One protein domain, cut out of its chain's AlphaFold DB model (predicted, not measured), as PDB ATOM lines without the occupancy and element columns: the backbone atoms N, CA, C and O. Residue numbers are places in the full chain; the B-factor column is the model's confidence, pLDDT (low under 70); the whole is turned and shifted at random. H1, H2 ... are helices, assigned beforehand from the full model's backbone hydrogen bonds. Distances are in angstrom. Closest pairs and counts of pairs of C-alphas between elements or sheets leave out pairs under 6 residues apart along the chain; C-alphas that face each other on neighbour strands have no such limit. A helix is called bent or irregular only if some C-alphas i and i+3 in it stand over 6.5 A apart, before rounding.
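AT A GLANCE: This is residues 124 to 205 of the 299 residues of the protein "Methyltransf_11 domain-containing protein" of Oryza barthii (UniProt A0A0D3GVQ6). Two helices, H2 and H3, lie side by side, running opposite ways; short H1 meets the last residues of H2, H4 stands away from the other helices, and a loop reaches far out around Lys 143. The 82 printed residues hold four named helices, H1 to H4 in order, and no named strand: all helix, though under half are in named elements. The whole is compact, radius of gyration of the C-alphas 13.5 A, spans 40 by 32 by 24 A.

HOW THE PARTS SIT: H1, residues 129 to 134, and H2, residues 152 to 165, form a helical hairpin at a shallow tilt of 10 degrees; they only just touch, with 3 pairs of C-alphas within 8 A, by residues 162 to 165 of H2 alone, the closest C-alphas being Leu 130 and Met 165, 6.9 A. H2 and H3, residues 177 to 185, form another, touching at 6 degrees, a shallow tilt; their closest C-alphas are Tyr 164 and Leu 179, 6.9 A. H4, residues 194 to 199, is apart from H1, H2 and H3. Every O i to N i+4 pair is within hydrogen-bond range in H1, H3 and H4, and 6 of 10 in H2, irregular with C-alphas 156 and 159 8.6 A apart.

IN THESE COORDINATES: From first to last C-alpha H1 is 8.5 A, H2 16.9 A, H3 12.2 A and H4 8.4 A. C-alpha 129 is at (19.020, 25.276, 32.356), C-alpha 199 at (5.219, 25.956, 34.500).

THE WHOLE: The C-alphas farthest apart, Lys 143 and Ser 175, are 40.3 A apart. The printed part has no cut. The links H1 to H2 and H2 to H3 are long. Confidence is under 70 for 24 residues, among them 144 to 151 and 190 to 201.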
ATOM      1  N   ARG A 124      32.379  18.846  28.918       82.62
ATOM      2  CA  ARG A 124      31.743  19.518  27.772       82.62
ATOM      3  C   ARG A 124      31.015  20.783  28.208       82.62
ATOM      4  O   ARG A 124      30.578  20.883  29.354       82.62
ATOM      5  N   GLU A 125      30.850  21.711  27.268       79.75
ATOM      6  CA  GLU A 125      30.070  22.929  27.474       79.75
ATOM      7  C   GLU A 125      28.610  22.577  27.780       79.75
ATOM      8  O   GLU A 125      27.952  21.836  27.045       79.75
ATOM      9  N   LEU A 126      28.139  23.060  28.927       78.94
ATOM     10  CA  LEU A 126      26.773  22.849  29.383       78.94
ATOM     11  C   LEU A 126      25.827  23.728  28.568       78.94
ATOM     12  O   LEU A 126      26.206  24.809  28.137       78.94
ATOM     13  N   SER A 127      24.582  23.289  28.397       74.25
ATOM     14  CA  SER A 127      23.570  24.065  27.677       74.25
ATOM     15  C   SER A 127      22.258  24.166  28.452       74.25
ATOM     16  O   SER A 127      21.918  23.324  29.290       74.25
ATOM     17  N   GLY A 128      21.503  25.227  28.168       75.38
ATOM     18  CA  GLY A 128      20.152  25.418  28.686       75.38
ATOM     19  C   GLY A 128      20.108  25.706  30.190       75.38
ATOM     20  O   GLY A 128      20.837  26.546  30.708       75.38
ATOM     21  N   GLU A 129      19.199  25.047  30.912       74.06
ATOM     22  CA  GLU A 129      19.020  25.276  32.356       74.06
ATOM     23  C   GLU A 129      20.189  24.795  33.199       74.06
ATOM     24  O   GLU A 129      20.449  25.365  34.256       74.06
ATOM     25  N   LEU A 130      20.885  23.759  32.735       78.44
ATOM     26  CA  LEU A 130      22.024  23.207  33.447       78.44
ATOM     27  C   LEU A 130      23.183  24.209  33.468       78.44
ATOM     28  O   LEU A 130      23.799  24.404  34.508       78.44
ATOM     29  N   GLU A 131      23.411  24.916  32.361       78.00
ATOM     30  CA  GLU A 131      24.376  26.014  32.297       78.00
ATOM     31  C   GLU A 131      23.996  27.138  33.269       78.00
ATOM     32  O   GLU A 131      24.797  27.526  34.121       78.00
ATOM     33  N   LEU A 132      22.742  27.604  33.214       74.31
ATOM     34  CA  LEU A 132      22.261  28.685  34.076       74.31
ATOM     35  C   LEU A 132      22.373  28.329  35.559       74.31
ATOM     36  O   LEU A 132      22.638  29.203  36.372       74.31
ATOM     37  N   ALA A 133      22.141  27.070  35.915       72.56
ATOM     38  CA  ALA A 133      22.081  26.648  37.301       72.56
ATOM     39  C   ALA A 133      23.426  26.188  37.877       72.56
ATOM     40  O   ALA A 133      23.511  25.988  39.083       72.56
ATOM     41  N   VAL A 134      24.450  26.022  37.035       74.81
ATOM     42  CA  VAL A 134      25.841  25.713  37.409       74.81
ATOM     43  C   VAL A 134      26.723  26.967  37.366       74.81
ATOM     44  O   VAL A 134      27.732  27.043  38.075       74.81
ATOM     45  N   ALA A 135      26.354  27.949  36.540       70.44
ATOM     46  CA  ALA A 135      27.110  29.176  36.364       70.44
ATOM     47  C   ALA A 135      27.315  29.922  37.700       70.44
ATOM     48  O   ALA A 135      26.418  29.967  38.546       70.44
ATOM     49  N   PRO A 136      28.492  30.541  37.909       70.31
ATOM     50  CA  PRO A 136      28.730  31.357  39.089       70.31
ATOM     51  C   PRO A 136      27.762  32.544  39.115       70.31
ATOM     52  O   PRO A 136      27.696  33.344  38.180       70.31
ATOM     53  N   HIS A 137      27.036  32.689  40.219       69.75
ATOM     54  CA  HIS A 137      26.112  33.797  40.427       69.75
ATOM     55  C   HIS A 137      26.743  34.848  41.325       69.75
ATOM     56  O   HIS A 137      27.459  34.530  42.270       69.75
ATOM     57  N   ARG A 138      26.466  36.128  41.084       72.88
ATOM     58  CA  ARG A 138      26.819  37.166  42.057       72.88
ATOM     59  C   ARG A 138      25.824  37.136  43.211       72.88
ATOM     60  O   ARG A 138      24.620  37.027  42.992       72.88
ATOM     61  N   ASN A 139      26.325  37.247  44.439       72.25
ATOM     62  CA  ASN A 139      25.468  37.461  45.598       72.25
ATOM     63  C   ASN A 139      24.706  38.795  45.480       72.25
ATOM     64  O   ASN A 139      25.042  39.656  44.668       72.25
ATOM     65  N   VAL A 140      23.704  38.990  46.340       71.88
ATOM     66  CA  VAL A 140      22.855  40.198  46.360       71.88
ATOM     67  C   VAL A 140      23.673  41.495  46.484       71.88
ATOM     68  O   VAL A 140      23.263  42.536  45.986       71.88
ATOM     69  N   THR A 141      24.859  41.442  47.100       74.12
ATOM     70  CA  THR A 141      25.757  42.601  47.248       74.12
ATOM     71  C   THR A 141      26.705  42.813  46.062       74.12
ATOM     72  O   THR A 141      27.475  43.771  46.065       74.12
ATOM     73  N   GLY A 142      26.688  41.931  45.057       67.81
ATOM     74  CA  GLY A 142      27.515  41.997  43.850       67.81
ATOM     75  C   GLY A 142      29.013  41.754  44.063       67.81
ATOM     76  O   GLY A 142      29.767  41.760  43.092       67.81
ATOM     77  N   LYS A 143      29.454  41.551  45.312       71.06
ATOM     78  CA  LYS A 143      30.874  41.490  45.695       71.06
ATOM     79  C   LYS A 143      31.461  40.084  45.657       71.06
ATOM     80  O   LYS A 143      32.665  39.960  45.461       71.06
ATOM     81  N   ALA A 144      30.648  39.047  45.851       67.31
ATOM     82  CA  ALA A 144      31.125  37.667  45.886       67.31
ATOM     83  C   ALA A 144      30.396  36.800  44.861       67.31
ATOM     84  O   ALA A 144      29.173  36.876  44.716       67.31
ATOM     85  N   THR A 145      31.161  35.964  44.164       65.94
ATOM     86  CA  THR A 145      30.642  34.891  43.318       65.94
ATOM     87  C   THR A 145      30.265  33.706  44.198       65.94
ATOM     88  O   THR A 145      31.116  33.132  44.875       65.94
ATOM     89  N   VAL A 146      28.988  33.359  44.200       65.44
ATOM     90  CA  VAL A 146      28.428  32.184  44.854       65.44
ATOM     91  C   VAL A 146      28.339  31.080  43.817       65.44
ATOM     92  O   VAL A 146      27.801  31.279  42.725       65.44
ATOM     93  N   PHE A 147      28.870  29.917  44.171       63.38
ATOM     94  CA  PHE A 147      28.679  28.713  43.384       63.38
ATOM     95  C   PHE A 147      27.409  28.003  43.864       63.38
ATOM     96  O   PHE A 147      27.153  27.962  45.071       63.38
ATOM     97  N   PRO A 148      26.595  27.479  42.940       65.62
ATOM     98  CA  PRO A 148      25.403  26.725  43.288       65.62
ATOM     99  C   PRO A 148      25.782  25.443  44.034       65.62
ATOM    100  O   PRO A 148      26.869  24.896  43.850       65.62
ATOM    101  N   ALA A 149      24.861  24.954  44.864       61.09
ATOM    102  CA  ALA A 149      25.041  23.778  45.716       61.09
ATOM    103  C   ALA A 149      25.006  22.439  44.947       61.09
ATOM    104  O   ALA A 149      24.559  21.432  45.485       61.09
ATOM    105  N   LEU A 150      25.446  22.409  43.686       69.56
ATOM    106  CA  LEU A 150      25.684  21.137  43.011       69.56
ATOM    107  C   LEU A 150      26.920  20.484  43.622       69.56
ATOM    108  O   LEU A 150      27.971  21.117  43.758       69.56
ATOM    109  N   GLY A 151      26.803  19.202  43.960       67.69
ATOM    110  CA  GLY A 151      27.943  18.418  44.414       67.69
ATOM    111  C   GLY A 151      29.061  18.444  43.372       67.69
ATOM    112  O   GLY A 151      28.818  18.245  42.182       67.69
ATOM    113  N   HIS A 152      30.311  18.650  43.803       71.12
ATOM    114  CA  HIS A 152      31.473  18.633  42.902       71.12
ATOM    115  C   HIS A 152      31.609  17.316  42.118       71.12
ATOM    116  O   HIS A 152      32.192  17.299  41.036       71.12
ATOM    117  N   ALA A 153      31.014  16.229  42.620       77.75
ATOM    118  CA  ALA A 153      30.939  14.952  41.924       77.75
ATOM    119  C   ALA A 153      30.080  14.995  40.647       77.75
ATOM    120  O   ALA A 153      30.317  14.187  39.753       77.75
ATOM    121  N   CYS A 154      29.148  15.947  40.500       79.25
ATOM    122  CA  CYS A 154      28.311  16.082  39.302       79.25
ATOM    123  C   CYS A 154      29.120  16.250  38.014       79.25
ATOM    124  O   CYS A 154      28.722  15.743  36.970       79.25
ATOM    125  N   ALA A 155      30.289  16.889  38.098       80.94
ATOM    126  CA  ALA A 155      31.204  17.031  36.971       80.94
ATOM    127  C   ALA A 155      31.701  15.678  36.421       80.94
ATOM    128  O   ALA A 155      31.968  15.555  35.229       80.94
ATOM    129  N   ARG A 156      31.788  14.643  37.271       82.94
ATOM    130  CA  ARG A 156      32.213  13.287  36.881       82.94
ATOM    131  C   ARG A 156      31.102  12.484  36.204       82.94
ATOM    132  O   ARG A 156      31.402  11.540  35.485       82.94
ATOM    133  N   PHE A 157      29.844  12.861  36.425       86.00
ATOM    134  CA  PHE A 157      28.651  12.176  35.916       86.00
ATOM    135  C   PHE A 157      27.849  13.087  34.977       86.00
ATOM    136  O   PHE A 157      26.624  13.159  35.050       86.00
ATOM    137  N   GLN A 158      28.554  13.810  34.099       85.38
ATOM    138  CA  GLN A 158      27.946  14.799  33.208       85.38
ATOM    139  C   GLN A 158      26.874  14.192  32.285       85.38
ATOM    140  O   GLN A 158      25.830  14.810  32.104       85.38
ATOM    141  N   ASP A 159      27.081  12.985  31.750       87.38
ATOM    142  CA  ASP A 159      26.103  12.313  30.877       87.38
ATOM    143  C   ASP A 159      24.779  12.000  31.585       87.38
ATOM    144  O   ASP A 159      23.704  12.309  31.063       87.38
ATOM    145  N   ASP A 160      24.860  11.436  32.793       87.31
ATOM    146  CA  ASP A 160      23.695  11.108  33.619       87.31
ATOM    147  C   ASP A 160      22.947  12.387  34.031       87.31
ATOM    148  O   ASP A 160      21.714  12.428  34.019       87.31
ATOM    149  N   LEU A 161      23.681  13.460  34.343       85.75
ATOM    150  CA  LEU A 161      23.106  14.756  34.698       85.75
ATOM    151  C   LEU A 161      22.432  15.443  33.503       85.75
ATOM    152  O   LEU A 161      21.329  15.974  33.638       85.75
ATOM    153  N   GLU A 162      23.058  15.424  32.327       86.00
ATOM    154  CA  GLU A 162      22.457  15.937  31.094       86.00
ATOM    155  C   GLU A 162      21.200  15.142  30.732       86.00
ATOM    156  O   GLU A 162      20.187  15.737  30.370       86.00
ATOM    157  N   ALA A 163      21.221  13.813  30.878       86.75
ATOM    158  CA  ALA A 163      20.048  12.967  30.683       86.75
ATOM    159  C   ALA A 163      18.925  13.301  31.678       86.75
ATOM    160  O   ALA A 163      17.771  13.423  31.269       86.75
ATOM    161  N   TYR A 164      19.256  13.538  32.951       83.94
ATOM    162  CA  TYR A 164      18.297  13.981  33.965       83.94
ATOM    163  C   TYR A 164      17.701  15.364  33.640       83.94
ATOM    164  O   TYR A 164      16.514  15.614  33.846       83.94
ATOM    165  N   MET A 165      18.488  16.273  33.066       82.19
ATOM    166  CA  MET A 165      18.029  17.621  32.709       82.19
ATOM    167  C   MET A 165      17.318  17.703  31.346       82.19
ATOM    168  O   MET A 165      16.784  18.760  31.006       82.19
ATOM    169  N   ARG A 166      17.229  16.606  30.578       83.00
ATOM    170  CA  ARG A 166      16.442  16.539  29.333       83.00
ATOM    171  C   ARG A 166      14.953  16.392  29.632       83.00
ATOM    172  O   ARG A 166      14.405  15.295  29.656       83.00
ATOM    173  N   TYR A 167      14.283  17.521  29.810       79.00
ATOM    174  CA  TYR A 167      12.830  17.586  29.906       79.00
ATOM    175  C   TYR A 167      12.292  18.780  29.114       79.00
ATOM    176  O   TYR A 167      12.999  19.762  28.885       79.00
ATOM    177  N   THR A 168      11.031  18.714  28.693       76.06
ATOM    178  CA  THR A 168      10.347  19.841  28.052       76.06
ATOM    179  C   THR A 168       9.702  20.722  29.126       76.06
ATOM    180  O   THR A 168       8.873  20.232  29.900       76.06
ATOM    181  N   PRO A 169      10.051  22.020  29.233       73.75
ATOM    182  CA  PRO A 169       9.362  22.924  30.150       73.75
ATOM    183  C   PRO A 169       7.852  22.923  29.869       73.75
ATOM    184  O   PRO A 169       7.437  23.103  28.728       73.75
ATOM    185  N   GLY A 170       7.031  22.675  30.894       67.88
ATOM    186  CA  GLY A 170       5.573  22.540  30.764       67.88
ATOM    187  C   GLY A 170       5.067  21.191  30.234       67.88
ATOM    188  O   GLY A 170       3.866  20.940  30.303       67.88
ATOM    189  N   GLY A 171       5.946  20.305  29.753       72.38
ATOM    190  CA  GLY A 171       5.588  18.956  29.304       72.38
ATOM    191  C   GLY A 171       5.439  17.955  30.451       72.38
ATOM    192  O   GLY A 171       5.584  18.309  31.622       72.38
ATOM    193  N   GLU A 172       5.114  16.696  30.153       72.75
ATOM    194  CA  GLU A 172       5.042  15.618  31.156       72.75
ATOM    195  C   GLU A 172       6.402  15.348  31.817       72.75
ATOM    196  O   GLU A 172       7.448  15.414  31.170       72.75
ATOM    197  N   CYS A 173       6.388  15.072  33.127       68.50
ATOM    198  CA  CYS A 173       7.587  14.659  33.846       68.50
ATOM    199  C   CYS A 173       7.986  13.254  33.376       68.50
ATOM    200  O   CYS A 173       7.177  12.335  33.536       68.50
ATOM    201  N   PRO A 174       9.201  13.050  32.838       75.75
ATOM    202  CA  PRO A 174       9.688  11.698  32.603       75.75
ATOM    203  C   PRO A 174       9.794  10.939  33.937       75.75
ATOM    204  O   PRO A 174       9.900  11.540  35.003       75.75
ATOM    205  N   SER A 175       9.722   9.608  33.884       75.56
ATOM    206  CA  SER A 175       9.854   8.742  35.060       75.56
ATOM    207  C   SER A 175      11.326   8.400  35.295       75.56
ATOM    208  O   SER A 175      11.805   7.353  34.859       75.56
ATOM    209  N   ASP A 176      12.054   9.284  35.966       75.75
ATOM    210  CA  ASP A 176      13.515   9.234  36.100       75.75
ATOM    211  C   ASP A 176      14.016   9.140  37.553       75.75
ATOM    212  O   ASP A 176      15.146   9.508  37.871       75.75
ATOM    213  N   GLU A 177      13.197   8.567  38.437       74.62
ATOM    214  CA  GLU A 177      13.516   8.346  39.855       74.62
ATOM    215  C   GLU A 177      14.796   7.514  40.060       74.62
ATOM    216  O   GLU A 177      15.617   7.812  40.927       74.62
ATOM    217  N   GLN A 178      15.010   6.488  39.231       82.06
ATOM    218  CA  GLN A 178      16.203   5.638  39.318       82.06
ATOM    219  C   GLN A 178      17.483   6.401  38.963       82.06
ATOM    220  O   GLN A 178      18.500   6.220  39.632       82.06
ATOM    221  N   LEU A 179      17.411   7.269  37.950       83.50
ATOM    222  CA  LEU A 179      18.523   8.110  37.515       83.50
ATOM    223  C   LEU A 179      18.839   9.177  38.570       83.50
ATOM    224  O   LEU A 179      19.999   9.346  38.941       83.50
ATOM    225  N   ALA A 180      17.808   9.823  39.125       81.12
ATOM    226  CA  ALA A 180      17.955  10.767  40.232       81.12
ATOM    227  C   ALA A 180      18.640  10.115  41.442       81.12
ATOM    228  O   ALA A 180      19.607  10.648  41.985       81.12
ATOM    229  N   ARG A 181      18.185   8.916  41.828       80.62
ATOM    230  CA  ARG A 181      18.767   8.153  42.937       80.62
ATOM    231  C   ARG A 181      20.223   7.775  42.671       80.62
ATOM    232  O   ARG A 181      21.039   7.851  43.583       80.62
ATOM    233  N   GLN A 182      20.556   7.362  41.449       84.94
ATOM    234  CA  GLN A 182      21.928   7.027  41.065       84.94
ATOM    235  C   GLN A 182      22.851   8.247  41.163       84.94
ATOM    236  O   GLN A 182      23.935   8.141  41.734       84.94
ATOM    237  N   LEU A 183      22.405   9.409  40.680       85.75
ATOM    238  CA  LEU A 183      23.146  10.666  40.813       85.75
ATOM    239  C   LEU A 183      23.397  11.014  42.287       85.75
ATOM    240  O   LEU A 183      24.545  11.247  42.668       85.75
ATOM    241  N   MET A 184      22.361  10.943  43.132       82.38
ATOM    242  CA  MET A 184      22.475  11.220  44.570       82.38
ATOM    243  C   MET A 184      23.443  10.264  45.278       82.38
ATOM    244  O   MET A 184      24.286  10.711  46.054       82.38
ATOM    245  N   LEU A 185      23.375   8.958  44.986       83.88
ATOM    246  CA  LEU A 185      24.300   7.955  45.538       83.88
ATOM    247  C   LEU A 185      25.754   8.211  45.126       83.88
ATOM    248  O   LEU A 185      26.673   7.927  45.892       83.88
ATOM    249  N   ASN A 186      25.957   8.792  43.946       83.06
ATOM    250  CA  ASN A 186      27.263   9.188  43.435       83.06
ATOM    251  C   ASN A 186      27.728  10.567  43.950       83.06
ATOM    252  O   ASN A 186      28.767  11.069  43.516       83.06
ATOM    253  N   GLY A 187      26.984  11.191  44.871       77.56
ATOM    254  CA  GLY A 187      27.309  12.498  45.451       77.56
ATOM    255  C   GLY A 187      26.993  13.685  44.538       77.56
ATOM    256  O   GLY A 187      27.476  14.793  44.782       77.56
ATOM    257  N   CYS A 188      26.211  13.467  43.480       81.19
ATOM    258  CA  CYS A 188      25.653  14.522  42.653       81.19
ATOM    259  C   CYS A 188      24.195  14.749  43.054       81.19
ATOM    260  O   CYS A 188      23.330  13.969  42.672       81.19
ATOM    261  N   ASP A 189      23.916  15.794  43.831       75.56
ATOM    262  CA  ASP A 189      22.535  16.190  44.119       75.56
ATOM    263  C   ASP A 189      21.955  16.913  42.890       75.56
ATOM    264  O   ASP A 189      22.410  18.022  42.566       75.56
ATOM    265  N   PRO A 190      21.037  16.282  42.127       68.88
ATOM    266  CA  PRO A 190      20.514  16.890  40.922       68.88
ATOM    267  C   PRO A 190      19.600  18.059  41.295       68.88
ATOM    268  O   PRO A 190      18.731  17.966  42.161       68.88
ATOM    269  N   LEU A 191      19.770  19.181  40.602       67.56
ATOM    270  CA  LEU A 191      18.930  20.351  40.819       67.56
ATOM    271  C   LEU A 191      17.449  20.004  40.585       67.56
ATOM    272  O   LEU A 191      17.123  19.382  39.571       67.56
ATOM    273  N   PRO A 192      16.522  20.462  41.446       63.38
ATOM    274  CA  PRO A 192      15.100  20.279  41.195       63.38
ATOM    275  C   PRO A 192      14.725  20.947  39.865       63.38
ATOM    276  O   PRO A 192      15.160  22.070  39.600       63.38
ATOM    277  N   ARG A 193      13.896  20.291  39.039       67.25
ATOM    278  CA  ARG A 193      13.400  20.813  37.746       67.25
ATOM    279  C   ARG A 193      12.464  22.015  37.940       67.25
ATOM    280  O   ARG A 193      11.249  21.932  37.760       67.25
ATOM    281  N   ARG A 194      13.026  23.155  38.351       60.88
ATOM    282  CA  ARG A 194      12.287  24.348  38.796       60.88
ATOM    283  C   ARG A 194      11.337  24.873  37.728       60.88
ATOM    284  O   ARG A 194      10.253  25.311  38.092       60.88
ATOM    285  N   ARG A 195      11.681  24.799  36.435       56.00
ATOM    286  CA  ARG A 195      10.780  25.258  35.364       56.00
ATOM    287  C   ARG A 195       9.665  24.273  35.050       56.00
ATOM    288  O   ARG A 195       8.569  24.712  34.726       56.00
ATOM    289  N   LEU A 196       9.884  22.970  35.203       60.59
ATOM    290  CA  LEU A 196       8.814  21.970  35.086       60.59
ATOM    291  C   LEU A 196       7.751  22.138  36.174       60.59
ATOM    292  O   LEU A 196       6.558  22.009  35.915       60.59
ATOM    293  N   ILE A 197       8.211  22.440  37.388       60.06
ATOM    294  CA  ILE A 197       7.365  22.653  38.560       60.06
ATOM    295  C   ILE A 197       6.668  24.024  38.434       60.06
ATOM    296  O   ILE A 197       5.442  24.098  38.485       60.06
ATOM    297  N   ALA A 198       7.413  25.089  38.120       58.00
ATOM    298  CA  ALA A 198       6.864  26.442  37.976       58.00
ATOM    299  C   ALA A 198       5.904  26.608  36.787       58.00
ATOM    300  O   ALA A 198       4.911  27.320  36.907       58.00
ATOM    301  N   SER A 199       6.144  25.937  35.653       58.62
ATOM    302  CA  SER A 199       5.219  25.956  34.500       58.62
ATOM    303  C   SER A 199       3.867  25.303  34.799       58.62
ATOM    304  O   SER A 199       2.880  25.627  34.149       58.62
ATOM    305  N   ARG A 200       3.798  24.440  35.822       65.31
ATOM    306  CA  ARG A 200       2.548  23.884  36.359       65.31
ATOM    307  C   ARG A 200       1.907  24.758  37.442       65.31
ATOM    308  O   ARG A 200       0.958  24.323  38.083       65.31
ATOM    309  N   GLY A 201       2.436  25.961  37.684       68.06
ATOM    310  CA  GLY A 201       1.997  26.836  38.773       68.06
ATOM    311  C   GLY A 201       2.405  26.343  40.165       68.06
ATOM    312  O   GLY A 201       1.924  26.875  41.162       68.06
ATOM    313  N   LEU A 202       3.287  25.341  40.258       72.31
ATOM    314  CA  LEU A 202       3.791  24.830  41.528       72.31
ATOM    315  C   LEU A 202       5.037  25.627  41.937       72.31
ATOM    316  O   LEU A 202       5.942  25.861  41.135       72.31
ATOM    317  N   VAL A 203       5.107  26.031  43.203       76.94
ATOM    318  CA  VAL A 203       6.256  26.759  43.755       76.94
ATOM    319  C   VAL A 203       7.000  25.821  44.707       76.94
ATOM    320  O   VAL A 203       6.471  25.522  45.778       76.94
ATOM    321  N   PRO A 204       8.202  25.322  44.352       71.62
ATOM    322  CA  PRO A 204       8.959  24.456  45.244       71.62
ATOM    323  C   PRO A 204       9.524  25.278  46.406       71.62
ATOM    324  O   PRO A 204      10.263  26.242  46.196       71.62
ATOM    325  N   VAL A 205       9.199  24.880  47.634       77.12
ATOM    326  CA  VAL A 205       9.613  25.563  48.864       77.12
ATOM    327  C   VAL A 205      10.317  24.558  49.773       77.12
ATOM    328  O   VAL A 205       9.721  23.568  50.178       77.12
TER     329      VAL A 205